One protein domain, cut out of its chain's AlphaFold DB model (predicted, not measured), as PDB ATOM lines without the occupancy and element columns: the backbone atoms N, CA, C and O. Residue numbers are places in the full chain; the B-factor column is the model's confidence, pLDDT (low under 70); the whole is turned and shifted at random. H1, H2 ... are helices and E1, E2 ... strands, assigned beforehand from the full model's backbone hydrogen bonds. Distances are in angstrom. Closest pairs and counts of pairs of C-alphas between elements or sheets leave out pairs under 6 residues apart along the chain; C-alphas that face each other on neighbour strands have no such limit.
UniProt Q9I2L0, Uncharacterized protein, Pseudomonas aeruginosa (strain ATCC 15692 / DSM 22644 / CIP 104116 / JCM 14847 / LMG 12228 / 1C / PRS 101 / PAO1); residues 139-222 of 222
ATOM      1  N   ASP A 139     182.867 227.070 172.295       77.99
ATOM      2  CA  ASP A 139     182.099 227.770 171.252       77.99
ATOM      3  C   ASP A 139     181.166 226.837 170.473       77.99
ATOM      4  O   ASP A 139     180.055 227.210 170.090       77.99
ATOM      5  N   ILE A 140     181.586 225.587 170.270       84.73
ATOM      6  CA  ILE A 140     180.785 224.598 169.558       84.73
ATOM      7  C   ILE A 140     179.478 224.260 170.280       84.73
ATOM      8  O   ILE A 140     178.464 224.052 169.619       84.73
ATOM      9  N   TYR A 141     179.442 224.273 171.615       84.43
ATOM     10  CA  TYR A 141     178.209 224.040 172.368       84.43
ATOM     11  C   TYR A 141     177.225 225.193 172.190       84.43
ATOM     12  O   TYR A 141     176.033 224.958 171.981       84.43
ATOM     13  N   LEU A 142     177.730 226.430 172.156       80.43
ATOM     14  CA  LEU A 142     176.923 227.594 171.793       80.43
ATOM     15  C   LEU A 142     176.366 227.445 170.369       80.43
ATOM     16  O   LEU A 142     175.172 227.651 170.155       80.43
ATOM     17  N   LYS A 143     177.181 227.001 169.402       86.68
ATOM     18  CA  LYS A 143     176.721 226.741 168.023       86.68
ATOM     19  C   LYS A 143     175.691 225.615 167.932       86.68
ATOM     20  O   LYS A 143     174.751 225.720 167.139       86.68
ATOM     21  N   VAL A 144     175.814 224.557 168.732       89.00
ATOM     22  CA  VAL A 144     174.802 223.490 168.808       89.00
ATOM     23  C   VAL A 144     173.471 224.062 169.285       89.00
ATOM     24  O   VAL A 144     172.462 223.843 168.617       89.00
ATOM     25  N   MET A 145     173.471 224.835 170.374       84.27
ATOM     26  CA  MET A 145     172.252 225.453 170.902       84.27
ATOM     27  C   MET A 145     171.628 226.448 169.914       84.27
ATOM     28  O   MET A 145     170.421 226.416 169.705       84.27
ATOM     29  N   GLN A 146     172.439 227.282 169.254       84.03
ATOM     30  CA  GLN A 146     171.968 228.281 168.282       84.03
ATOM     31  C   GLN A 146     171.403 227.662 166.994       84.03
ATOM     32  O   GLN A 146     170.491 228.221 166.387       84.03
ATOM     33  N   SER A 147     171.953 226.530 166.547       87.70
ATOM     34  CA  SER A 147     171.537 225.872 165.295       87.70
ATOM     35  C   SER A 147     170.397 224.863 165.476       87.70
ATOM     36  O   SER A 147     169.805 224.417 164.482       87.70
ATOM     37  N   ALA A 148     170.100 224.483 166.721       88.15
ATOM     38  CA  ALA A 148     169.053 223.529 167.047       88.15
ATOM     39  C   ALA A 148     167.647 224.123 166.801       88.15
ATOM     40  O   ALA A 148     167.392 225.275 167.150       88.15
ATOM     41  N   PRO A 149     166.705 223.349 166.236       87.79
ATOM     42  CA  PRO A 149     165.314 223.778 166.069       87.79
ATOM     43  C   PRO A 149     164.569 223.989 167.393       87.79
ATOM     44  O   PRO A 149     163.601 224.750 167.443       87.79
ATOM     45  N   SER A 150     164.982 223.288 168.452       88.18
ATOM     46  CA  SER A 150     164.373 223.351 169.777       88.18
ATOM     47  C   SER A 150     165.395 223.068 170.881       88.18
ATOM     48  O   SER A 150     166.470 222.521 170.628       88.18
ATOM     49  N   ALA A 151     165.037 223.380 172.130       87.83
ATOM     50  CA  ALA A 151     165.847 223.013 173.290       87.83
ATOM     51  C   ALA A 151     166.030 221.488 173.414       87.83
ATOM     52  O   ALA A 151     167.110 221.031 173.761       87.83
ATOM     53  N   ALA A 152     165.013 220.688 173.074       87.91
ATOM     54  CA  ALA A 152     165.123 219.230 173.116       87.91
ATOM     55  C   ALA A 152     166.139 218.700 172.090       87.91
ATOM     56  O   ALA A 152     166.921 217.806 172.407       87.91
ATOM     57  N   ASP A 153     166.169 219.287 170.890       88.28
ATOM     58  CA  ASP A 153     167.175 218.949 169.881       88.28
ATOM     59  C   ASP A 153     168.576 219.392 170.321       88.28
ATOM     60  O   ASP A 153     169.541 218.660 170.121       88.28
ATOM     61  N   ALA A 154     168.707 220.571 170.940       89.15
ATOM     62  CA  ALA A 154     169.983 221.033 171.489       89.15
ATOM     63  C   ALA A 154     170.508 220.072 172.567       89.15
ATOM     64  O   ALA A 154     171.667 219.668 172.505       89.15
ATOM     65  N   ASP A 155     169.641 219.666 173.498       88.86
ATOM     66  CA  ASP A 155     169.946 218.707 174.563       88.86
ATOM     67  C   ASP A 155     170.443 217.377 173.991       88.86
ATOM     68  O   ASP A 155     171.536 216.916 174.316       88.86
ATOM     69  N   ALA A 156     169.680 216.789 173.065       88.50
ATOM     70  CA  ALA A 156     170.040 215.523 172.439       88.50
ATOM     71  C   ALA A 156     171.364 215.619 171.670       88.50
ATOM     72  O   ALA A 156     172.198 214.719 171.745       88.50
ATOM     73  N   ARG A 157     171.589 216.718 170.942       89.68
ATOM     74  CA  ARG A 157     172.820 216.935 170.172       89.68
ATOM     75  C   ARG A 157     174.044 217.094 171.076       89.68
ATOM     76  O   ARG A 157     175.091 216.521 170.779       89.68
ATOM     77  N   LEU A 158     173.922 217.829 172.179       89.09
ATOM     78  CA  LEU A 158     174.999 217.965 173.163       89.09
ATOM     79  C   LEU A 158     175.259 216.649 173.903       89.09
ATOM     80  O   LEU A 158     176.412 216.299 174.142       89.09
ATOM     81  N   GLU A 159     174.209 215.891 174.218       87.79
ATOM     82  CA  GLU A 159     174.339 214.558 174.808       87.79
ATOM     83  C   GLU A 159     175.074 213.597 173.866       87.79
ATOM     84  O   GLU A 159     175.973 212.887 174.307       87.79
ATOM     85  N   ALA A 160     174.779 213.630 172.562       87.01
ATOM     86  CA  ALA A 160     175.500 212.833 171.570       87.01
ATOM     87  C   ALA A 160     177.002 213.157 171.567       87.01
ATOM     88  O   ALA A 160     177.833 212.250 171.611       87.01
ATOM     89  N   ILE A 161     177.366 214.446 171.578       87.93
ATOM     90  CA  ILE A 161     178.774 214.870 171.650       87.93
ATOM     91  C   ILE A 161     179.421 214.350 172.939       87.93
ATOM     92  O   ILE A 161     180.503 213.764 172.897       87.93
ATOM     93  N   HIS A 162     178.747 214.506 174.078       85.23
ATOM     94  CA  HIS A 162     179.253 214.035 175.364       85.23
ATOM     95  C   HIS A 162     179.461 212.519 175.407       85.23
ATOM     96  O   HIS A 162     180.447 212.055 175.985       85.23
ATOM     97  N   GLN A 163     178.563 211.745 174.804       82.69
ATOM     98  CA  GLN A 163     178.700 210.294 174.706       82.69
ATOM     99  C   GLN A 163     179.918 209.909 173.865       82.69
ATOM    100  O   GLN A 163     180.737 209.110 174.318       82.69
ATOM    101  N   LEU A 164     180.099 210.544 172.704       86.23
ATOM    102  CA  LEU A 164     181.262 210.311 171.842       86.23
ATOM    103  C   LEU A 164     182.576 210.662 172.551       86.23
ATOM    104  O   LEU A 164     183.543 209.908 172.462       86.23
ATOM    105  N   GLN A 165     182.611 211.757 173.315       85.91
ATOM    106  CA  GLN A 165     183.773 212.101 174.140       85.91
ATOM    107  C   GLN A 165     184.038 211.063 175.233       85.91
ATOM    108  O   GLN A 165     185.179 210.654 175.433       85.91
ATOM    109  N   LYS A 166     182.993 210.628 175.950       83.94
ATOM    110  CA  LYS A 166     183.110 209.630 177.024       83.94
ATOM    111  C   LYS A 166     183.655 208.297 176.502       83.94
ATOM    112  O   LYS A 166     184.355 207.605 177.232       83.94
ATOM    113  N   GLN A 167     183.349 207.963 175.253       84.55
ATOM    114  CA  GLN A 167     183.843 206.775 174.555       84.55
ATOM    115  C   GLN A 167     185.223 206.982 173.901       84.55
ATOM    116  O   GLN A 167     185.746 206.058 173.287       84.55
ATOM    117  N   GLY A 168     185.819 208.176 174.003       87.73
ATOM    118  CA  GLY A 168     187.113 208.485 173.385       87.73
ATOM    119  C   GLY A 168     187.074 208.546 171.856       87.73
ATOM    120  O   GLY A 168     188.111 208.420 171.207       87.73
ATOM    121  N   LEU A 169     185.891 208.724 171.266       88.86
ATOM    122  CA  LEU A 169     185.702 208.706 169.816       88.86
ATOM    123  C   LEU A 169     185.882 210.065 169.170       88.86
ATOM    124  O   LEU A 169     186.088 210.114 167.969       88.86
ATOM    125  N   THR A 170     185.799 211.156 169.923       90.72
ATOM    126  CA  THR A 170     186.010 212.497 169.379       90.72
ATOM    127  C   THR A 170     186.670 213.411 170.399       90.72
ATOM    128  O   THR A 170     186.579 213.200 171.613       90.72
ATOM    129  N   ASN A 171     187.301 214.462 169.890       88.59
ATOM    130  CA  ASN A 171     187.836 215.575 170.650       88.59
ATOM    131  C   ASN A 171     186.996 216.823 170.354       88.59
ATOM    132  O   ASN A 171     186.913 217.261 169.209       88.59
ATOM    133  N   THR A 172     186.398 217.446 171.373       82.87
ATOM    134  CA  THR A 172     185.506 218.605 171.165       82.87
ATOM    135  C   THR A 172     186.194 219.787 170.489       82.87
ATOM    136  O   THR A 172     185.525 220.560 169.809       82.87
ATOM    137  N   LYS A 173     187.523 219.907 170.609       85.89
ATOM    138  CA  LYS A 173     188.306 220.942 169.914       85.89
ATOM    139  C   LYS A 173     188.351 220.751 168.394       85.89
ATOM    140  O   LYS A 173     188.656 221.694 167.674       85.89
ATOM    141  N   GLU A 174     188.060 219.548 167.911       90.21
ATOM    142  CA  GLU A 174     188.067 219.206 166.487       90.21
ATOM    143  C   GLU A 174     186.676 219.284 165.858       90.21
ATOM    144  O   GLU A 174     186.559 219.258 164.633       90.21
ATOM    145  N   ILE A 175     185.622 219.413 166.673       91.57
ATOM    146  CA  ILE A 175     184.253 219.554 166.185       91.57
ATOM    147  C   ILE A 175     184.092 220.925 165.528       91.57
ATOM    148  O   ILE A 175     184.455 221.960 166.088       91.57
ATOM    149  N   ARG A 176     183.510 220.931 164.327       92.19
ATOM    150  CA  ARG A 176     183.362 222.126 163.493       92.19
ATOM    151  C   ARG A 176     181.897 222.442 163.251       92.19
ATOM    152  O   ARG A 176     181.045 221.555 163.211       92.19
ATOM    153  N   TYR A 177     181.621 223.723 163.045       89.88
ATOM    154  CA  TYR A 177     180.349 224.191 162.516       89.88
ATOM    155  C   TYR A 177     180.555 224.611 161.058       89.88
ATOM    156  O   TYR A 177     181.175 225.641 160.804       89.88
ATOM    157  N   ASP A 178     180.072 223.799 160.119       87.15
ATOM    158  CA  ASP A 178     180.251 223.994 158.676       87.15
ATOM    159  C   ASP A 178     178.909 223.920 157.942       87.15
ATOM    160  O   ASP A 178     178.149 222.966 158.117       87.15
ATOM    161  N   ALA A 179     178.618 224.927 157.115       83.13
ATOM    162  CA  ALA A 179     177.390 225.027 156.323       83.13
ATOM    163  C   ALA A 179     176.112 224.693 157.129       83.13
ATOM    164  O   ALA A 179     175.298 223.870 156.716       83.13
ATOM    165  N   GLU A 180     175.966 225.299 158.314       83.47
ATOM    166  CA  GLU A 180     174.880 225.054 159.286       83.47
ATOM    167  C   GLU A 180     174.817 223.646 159.907       83.47
ATOM    168  O   GLU A 180     173.812 223.259 160.514       83.47
ATOM    169  N   ARG A 181     175.887 222.863 159.793       88.64
ATOM    170  CA  ARG A 181     175.968 221.496 160.309       88.64
ATOM    171  C   ARG A 181     177.063 221.394 161.356       88.64
ATOM    172  O   ARG A 181     178.091 222.056 161.273       88.64
ATOM    173  N   ILE A 182     176.831 220.543 162.346       91.44
ATOM    174  CA  ILE A 182     177.846 220.191 163.337       91.44
ATOM    175  C   ILE A 182     178.550 218.945 162.813       91.44
ATOM    176  O   ILE A 182     177.922 217.896 162.675       91.44
ATOM    177  N   VAL A 183     179.821 219.099 162.466       92.76
ATOM    178  CA  VAL A 183     180.668 218.057 161.888       92.76
ATOM    179  C   VAL A 183     181.631 217.586 162.965       92.76
ATOM    180  O   VAL A 183     182.390 218.385 163.512       92.76
ATOM    181  N   ILE A 184     181.572 216.298 163.283       92.69
ATOM    182  CA  ILE A 184     182.310 215.663 164.371       92.69
ATOM    183  C   ILE A 184     183.299 214.671 163.751       92.69
ATOM    184  O   ILE A 184     182.871 213.602 163.308       92.69
ATOM    185  N   PRO A 185     184.601 214.998 163.712       92.84
ATOM    186  CA  PRO A 185     185.637 214.026 163.399       92.84
ATOM    187  C   PRO A 185     185.655 212.921 164.453       92.84
ATOM    188  O   PRO A 185     185.547 213.187 165.655       92.84
ATOM    189  N   LEU A 186     185.766 211.685 163.989       91.44
ATOM    190  CA  LEU A 186     185.851 210.489 164.803       91.44
ATOM    191  C   LEU A 186     187.264 209.915 164.709       91.44
ATOM    192  O   LEU A 186     187.823 209.764 163.629       91.44
ATOM    193  N   ASN A 187     187.819 209.518 165.850       90.41
ATOM    194  CA  ASN A 187     189.155 208.924 165.948       90.41
ATOM    195  C   ASN A 187     189.245 207.547 165.270       90.41
ATOM    196  O   ASN A 187     190.337 207.030 165.038       90.41
ATOM    197  N   ARG A 188     188.094 206.925 164.999       85.70
ATOM    198  CA  ARG A 188     187.959 205.672 164.259       85.70
ATOM    199  C   ARG A 188     186.602 205.621 163.545       85.70
ATOM    200  O   ARG A 188     185.646 206.210 164.057       85.70
ATOM    201  N   PRO A 189     186.496 204.895 162.419       84.22
ATOM    202  CA  PRO A 189     185.221 204.577 161.787       84.22
ATOM    203  C   PRO A 189     184.220 203.979 162.775       84.22
ATOM    204  O   PRO A 189     184.565 203.080 163.541       84.22
ATOM    205  N   VAL A 190     182.977 204.457 162.731       78.27
ATOM    206  CA  VAL A 190     181.871 203.930 163.538       78.27
ATOM    207  C   VAL A 190     180.764 203.446 162.617       78.27
ATOM    208  O   VAL A 190     180.314 204.189 161.744       78.27
ATOM    209  N   GLU A 191     180.229 202.252 162.867       78.03
ATOM    210  CA  GLU A 191     178.998 201.807 162.206       78.03
ATOM    211  C   GLU A 191     177.751 202.294 162.946       78.03
ATOM    212  O   GLU A 191     177.388 201.800 164.014       78.03
ATOM    213  N   SER A 192     177.049 203.262 162.359       73.52
ATOM    214  CA  SER A 192     175.769 203.760 162.862       73.52
ATOM    215  C   SER A 192     174.894 204.270 161.712       73.52
ATOM    216  O   SER A 192     175.429 204.613 160.655       73.52
ATOM    217  N   PRO A 193     173.567 204.412 161.907       69.72
ATOM    218  CA  PRO A 193     172.689 205.027 160.909       69.72
ATOM    219  C   PRO A 193     173.093 206.452 160.498       69.72
ATOM    220  O   PRO A 193     172.589 206.954 159.499       69.72
ATOM    221  N   LEU A 194     173.955 207.120 161.273       69.98
ATOM    222  CA  LEU A 194     174.376 208.499 161.026       69.98
ATOM    223  C   LEU A 194     175.784 208.623 160.432       69.98
ATOM    224  O   LEU A 194     176.115 209.678 159.901       69.98
ATOM    225  N   THR A 195     176.605 207.578 160.531       73.57
ATOM    226  CA  THR A 195     178.004 207.576 160.068       73.57
ATOM    227  C   THR A 195     178.227 206.642 158.890       73.57
ATOM    228  O   THR A 195     179.092 206.929 158.073       73.57
ATOM    229  N   ASN A 196     177.472 205.541 158.781       73.28
ATOM    230  CA  ASN A 196     177.639 204.522 157.736       73.28
ATOM    231  C   ASN A 196     179.117 204.107 157.532       73.28
ATOM    232  O   ASN A 196     179.620 204.123 156.409       73.28
ATOM    233  N   GLY A 197     179.838 203.864 158.633       74.92
ATOM    234  CA  GLY A 197     181.261 203.506 158.615       74.92
ATOM    235  C   GLY A 197     182.231 204.668 158.355       74.92
ATOM    236  O   GLY A 197     183.420 204.430 158.178       74.92
ATOM    237  N   SER A 198     181.771 205.920 158.325       81.66
ATOM    238  CA  SER A 198     182.642 207.095 158.189       81.66
ATOM    239  C   SER A 198     183.412 207.401 159.481       81.66
ATOM    240  O   SER A 198     182.948 207.129 160.591       81.66
ATOM    241  N   ASP A 199     184.581 208.020 159.317       88.04
ATOM    242  CA  ASP A 199     185.352 208.719 160.351       88.04
ATOM    243  C   ASP A 199     184.790 210.116 160.670       88.04
ATOM    244  O   ASP A 199     185.384 210.879 161.423       88.04
ATOM    245  N   THR A 200     183.651 210.484 160.089       90.19
ATOM    246  CA  THR A 200     183.017 211.782 160.270       90.19
ATOM    247  C   THR A 200     181.529 211.595 160.529       90.19
ATOM    248  O   THR A 200     180.801 210.998 159.737       90.19
ATOM    249  N   LEU A 201     181.041 212.163 161.631       89.69
ATOM    250  CA  LEU A 201     179.618 212.254 161.932       89.69
ATOM    251  C   LEU A 201     179.115 213.668 161.640       89.69
ATOM    252  O   LEU A 201     179.549 214.643 162.252       89.69
ATOM    253  N   VAL A 202     178.128 213.780 160.754       89.52
ATOM    254  CA  VAL A 202     177.354 215.013 160.589       89.52
ATOM    255  C   VAL A 202     176.126 214.925 161.483       89.52
ATOM    256  O   VAL A 202     175.186 214.183 161.201       89.52
ATOM    257  N   LEU A 203     176.130 215.682 162.577       88.15
ATOM    258  CA  LEU A 203     175.073 215.606 163.572       88.15
ATOM    259  C   LEU A 203     173.769 216.213 163.016       88.15
ATOM    260  O   LEU A 203     173.751 217.407 162.680       88.15
ATOM    261  N   PRO A 204     172.666 215.443 162.947       85.67
ATOM    262  CA  PRO A 204     171.390 215.940 162.449       85.67
ATOM    263  C   PRO A 204     170.897 217.166 163.222       85.67
ATOM    264  O   PRO A 204     171.121 217.288 164.428       85.67
ATOM    265  N   ARG A 205     170.174 218.064 162.539       84.72
ATOM    266  CA  ARG A 205     169.496 219.196 163.198       84.72
ATOM    267  C   ARG A 205     168.373 218.724 164.119       84.72
ATOM    268  O   ARG A 205     168.239 219.267 165.208       84.72
ATOM    269  N   ASN A 206     167.625 217.712 163.676       83.47
ATOM    270  CA  ASN A 206     166.567 217.068 164.449       83.47
ATOM    271  C   ASN A 206     167.104 215.747 164.996       83.47
ATOM    272  O   ASN A 206     167.373 214.814 164.221       83.47
ATOM    273  N   LEU A 207     167.256 215.674 166.312       80.51
ATOM    274  CA  LEU A 207     167.731 214.481 166.993       80.51
ATOM    275  C   LEU A 207     166.771 214.182 168.139       80.51
ATOM    276  O   LEU A 207     166.784 214.846 169.171       80.51
ATOM    277  N   ASP A 208     165.912 213.190 167.936       76.64
ATOM    278  CA  ASP A 208     165.057 212.685 168.999       76.64
ATOM    279  C   ASP A 208     165.813 211.677 169.882       76.64
ATOM    280  O   ASP A 208     166.937 211.248 169.594       76.64
ATOM    281  N   ARG A 209     165.175 211.288 170.992       72.02
ATOM    282  CA  ARG A 209     165.737 210.302 171.924       72.02
ATOM    283  C   ARG A 209     165.983 208.946 171.268       72.02
ATOM    284  O   ARG A 209     166.891 208.246 171.698       72.02
ATOM    285  N   GLU A 210     165.201 208.563 170.265       75.81
ATOM    286  CA  GLU A 210     165.344 207.260 169.617       75.81
ATOM    287  C   GLU A 210     166.607 207.219 168.750       75.81
ATOM    288  O   GLU A 210     167.424 206.313 168.889       75.81
ATOM    289  N   ARG A 211     166.851 208.258 167.946       72.62
ATOM    290  CA  ARG A 211     168.099 208.413 167.184       72.62
ATOM    291  C   ARG A 211     169.323 208.499 168.090       72.62
ATOM    292  O   ARG A 211     170.361 207.928 167.765       72.62
ATOM    293  N   LEU A 212     169.199 209.168 169.238       73.62
ATOM    294  CA  LEU A 212     170.261 209.195 170.243       73.62
ATOM    295  C   LEU A 212     170.543 207.792 170.812       73.62
ATOM    296  O   LEU A 212     171.697 207.396 170.934       73.62
ATOM    297  N   ARG A 213     169.505 206.997 171.104       73.22
ATOM    298  CA  ARG A 213     169.678 205.598 171.543       73.22
ATOM    299  C   ARG A 213     170.309 204.723 170.463       73.22
ATOM    300  O   ARG A 213     171.078 203.825 170.789       73.22
ATOM    301  N   GLN A 214     170.005 204.975 169.192       71.38
ATOM    302  CA  GLN A 214     170.595 204.243 168.068       71.38
ATOM    303  C   GLN A 214     172.088 204.537 167.885       71.38
ATOM    304  O   GLN A 214     172.830 203.623 167.519       71.38
ATOM    305  N   LEU A 215     172.526 205.771 168.161       67.56
ATOM    306  CA  LEU A 215     173.947 206.098 168.301       67.56
ATOM    307  C   LEU A 215     174.563 205.230 169.408       67.56
ATOM    308  O   LEU A 215     175.468 204.445 169.134       67.56
ATOM    309  N   ASP A 216     174.013 205.288 170.622       68.72
ATOM    310  CA  ASP A 216     174.561 204.610 171.805       68.72
ATOM    311  C   ASP A 216     174.669 203.078 171.641       68.72
ATOM    312  O   ASP A 216     175.728 202.482 171.840       68.72
ATOM    313  N   GLN A 217     173.597 202.419 171.183       59.42
ATOM    314  CA  GLN A 217     173.538 200.953 171.093       59.42
ATOM    315  C   GLN A 217     174.505 200.328 170.086       59.42
ATOM    316  O   GLN A 217     174.830 199.144 170.224       59.42
ATOM    317  N   ARG A 218     174.902 201.059 169.037       57.52
ATOM    318  CA  ARG A 218     175.826 200.535 168.018       57.52
ATOM    319  C   ARG A 218     177.271 200.906 168.305       57.52
ATOM    320  O   ARG A 218     178.145 200.080 168.072       57.52
ATOM    321  N   LEU A 219     177.495 202.072 168.907       52.61
ATOM    322  CA  LEU A 219     178.810 202.517 169.364       52.61
ATOM    323  C   LEU A 219     179.437 201.567 170.401       52.61
ATOM    324  O   LEU A 219     180.648 201.386 170.406       52.61
ATOM    325  N   ILE A 220     178.620 200.922 171.241       48.51
ATOM    326  CA  ILE A 220     179.074 199.968 172.270       48.51
ATOM    327  C   ILE A 220     179.481 198.600 171.683       48.51
ATOM    328  O   ILE A 220     180.214 197.854 172.325       48.51
ATOM    329  N   ARG A 221     179.015 198.232 170.479       48.59
ATOM    330  CA  ARG A 221     179.242 196.886 169.909       48.59
ATOM    331  C   ARG A 221     180.551 196.744 169.111       48.59
ATOM    332  O   ARG A 221     180.724 195.704 168.479       48.59
ATOM    333  N   GLN A 222     181.431 197.750 169.121       46.22
ATOM    334  CA  GLN A 222     182.712 197.766 168.392       46.22
ATOM    335  C   GLN A 222     183.920 197.936 169.317       46.22
ATOM    336  O   GLN A 222     184.801 197.055 169.262       46.22
TER     337      GLN A 222
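What this domain is: This is residues 139 to 222 of the 222 residues of an uncharacterized protein of Pseudomonas aeruginosa (strain ATCC 15692 / DSM 22644 / CIP 104116 / JCM 14847 / LMG 12228 / 1C / PRS 101 / PAO1) (UniProt Q9I2L0). A small sheet of three short strands has the helical hairpin H1 and H2 over one face, and H3 lies side by side with H2, off the sheet. The printed part has 84 residues, with three named helices and three named strands in the order H1, H2, E1, E2, E3, H3; the class is mixed, helices and strands. The sheet order is E1, E2, E3, antiparallel: a meander, each strand the antiparallel neighbour of the one before. The whole is compact and rounded, with a radius of gyration of the C-alphas of 11.6 A and spans of 32 by 26 by 21 A.

Where its parts are: E1 is residues 176 to 178, 6.0 A; E2 is 181 to 185, 12.6 A; E3 is 200 to 203, 9.4 A. H1 is residues 139 to 147, 12.3 A, with C-alpha 139 at (182.099, 227.770, 171.252). H2 is residues 151 to 166, 22.2 A. H3 is residues 209 to 219, 15.4 A, with C-alpha 219 at (178.810, 202.517, 169.364).

How they stand to each other: In the hairpin E1 and E2, N 178 and O 181 are 2.9 A apart, within hydrogen-bond range; in the hairpin E2 and E3, N 184 and O 201 are, at 2.8 A. H1 and H2 on one face make two layers, helices over a sheet. H1 and H2 touch, through residues 151 to 158 of H2 alone; the closest C-alphas are Met 145 and Ala 154, 5.0 A. Their tilt of 33 degrees, opposite ways, is shallow, only just short of steep. H2 touches H3 with residues 156 to 163 alone, closest C-alphas Ala 160 and Leu 212, 6.5 A, at a shallow tilt of 11 degrees, the same way. H3 is not on the sheet and is apart from H1. O i to N i+4 pairs are within range throughout H1 and H2, and 6 of 7 in H3.

The domain as a whole: The C-alphas of Gln 146 and Gln 222, farthest apart, are 32.4 A from each other. The printed part has no cut. The link E2 to E3, residues 186 to 199, is long. Residues 193 to 194 and 215 to 222 have pLDDT under 70.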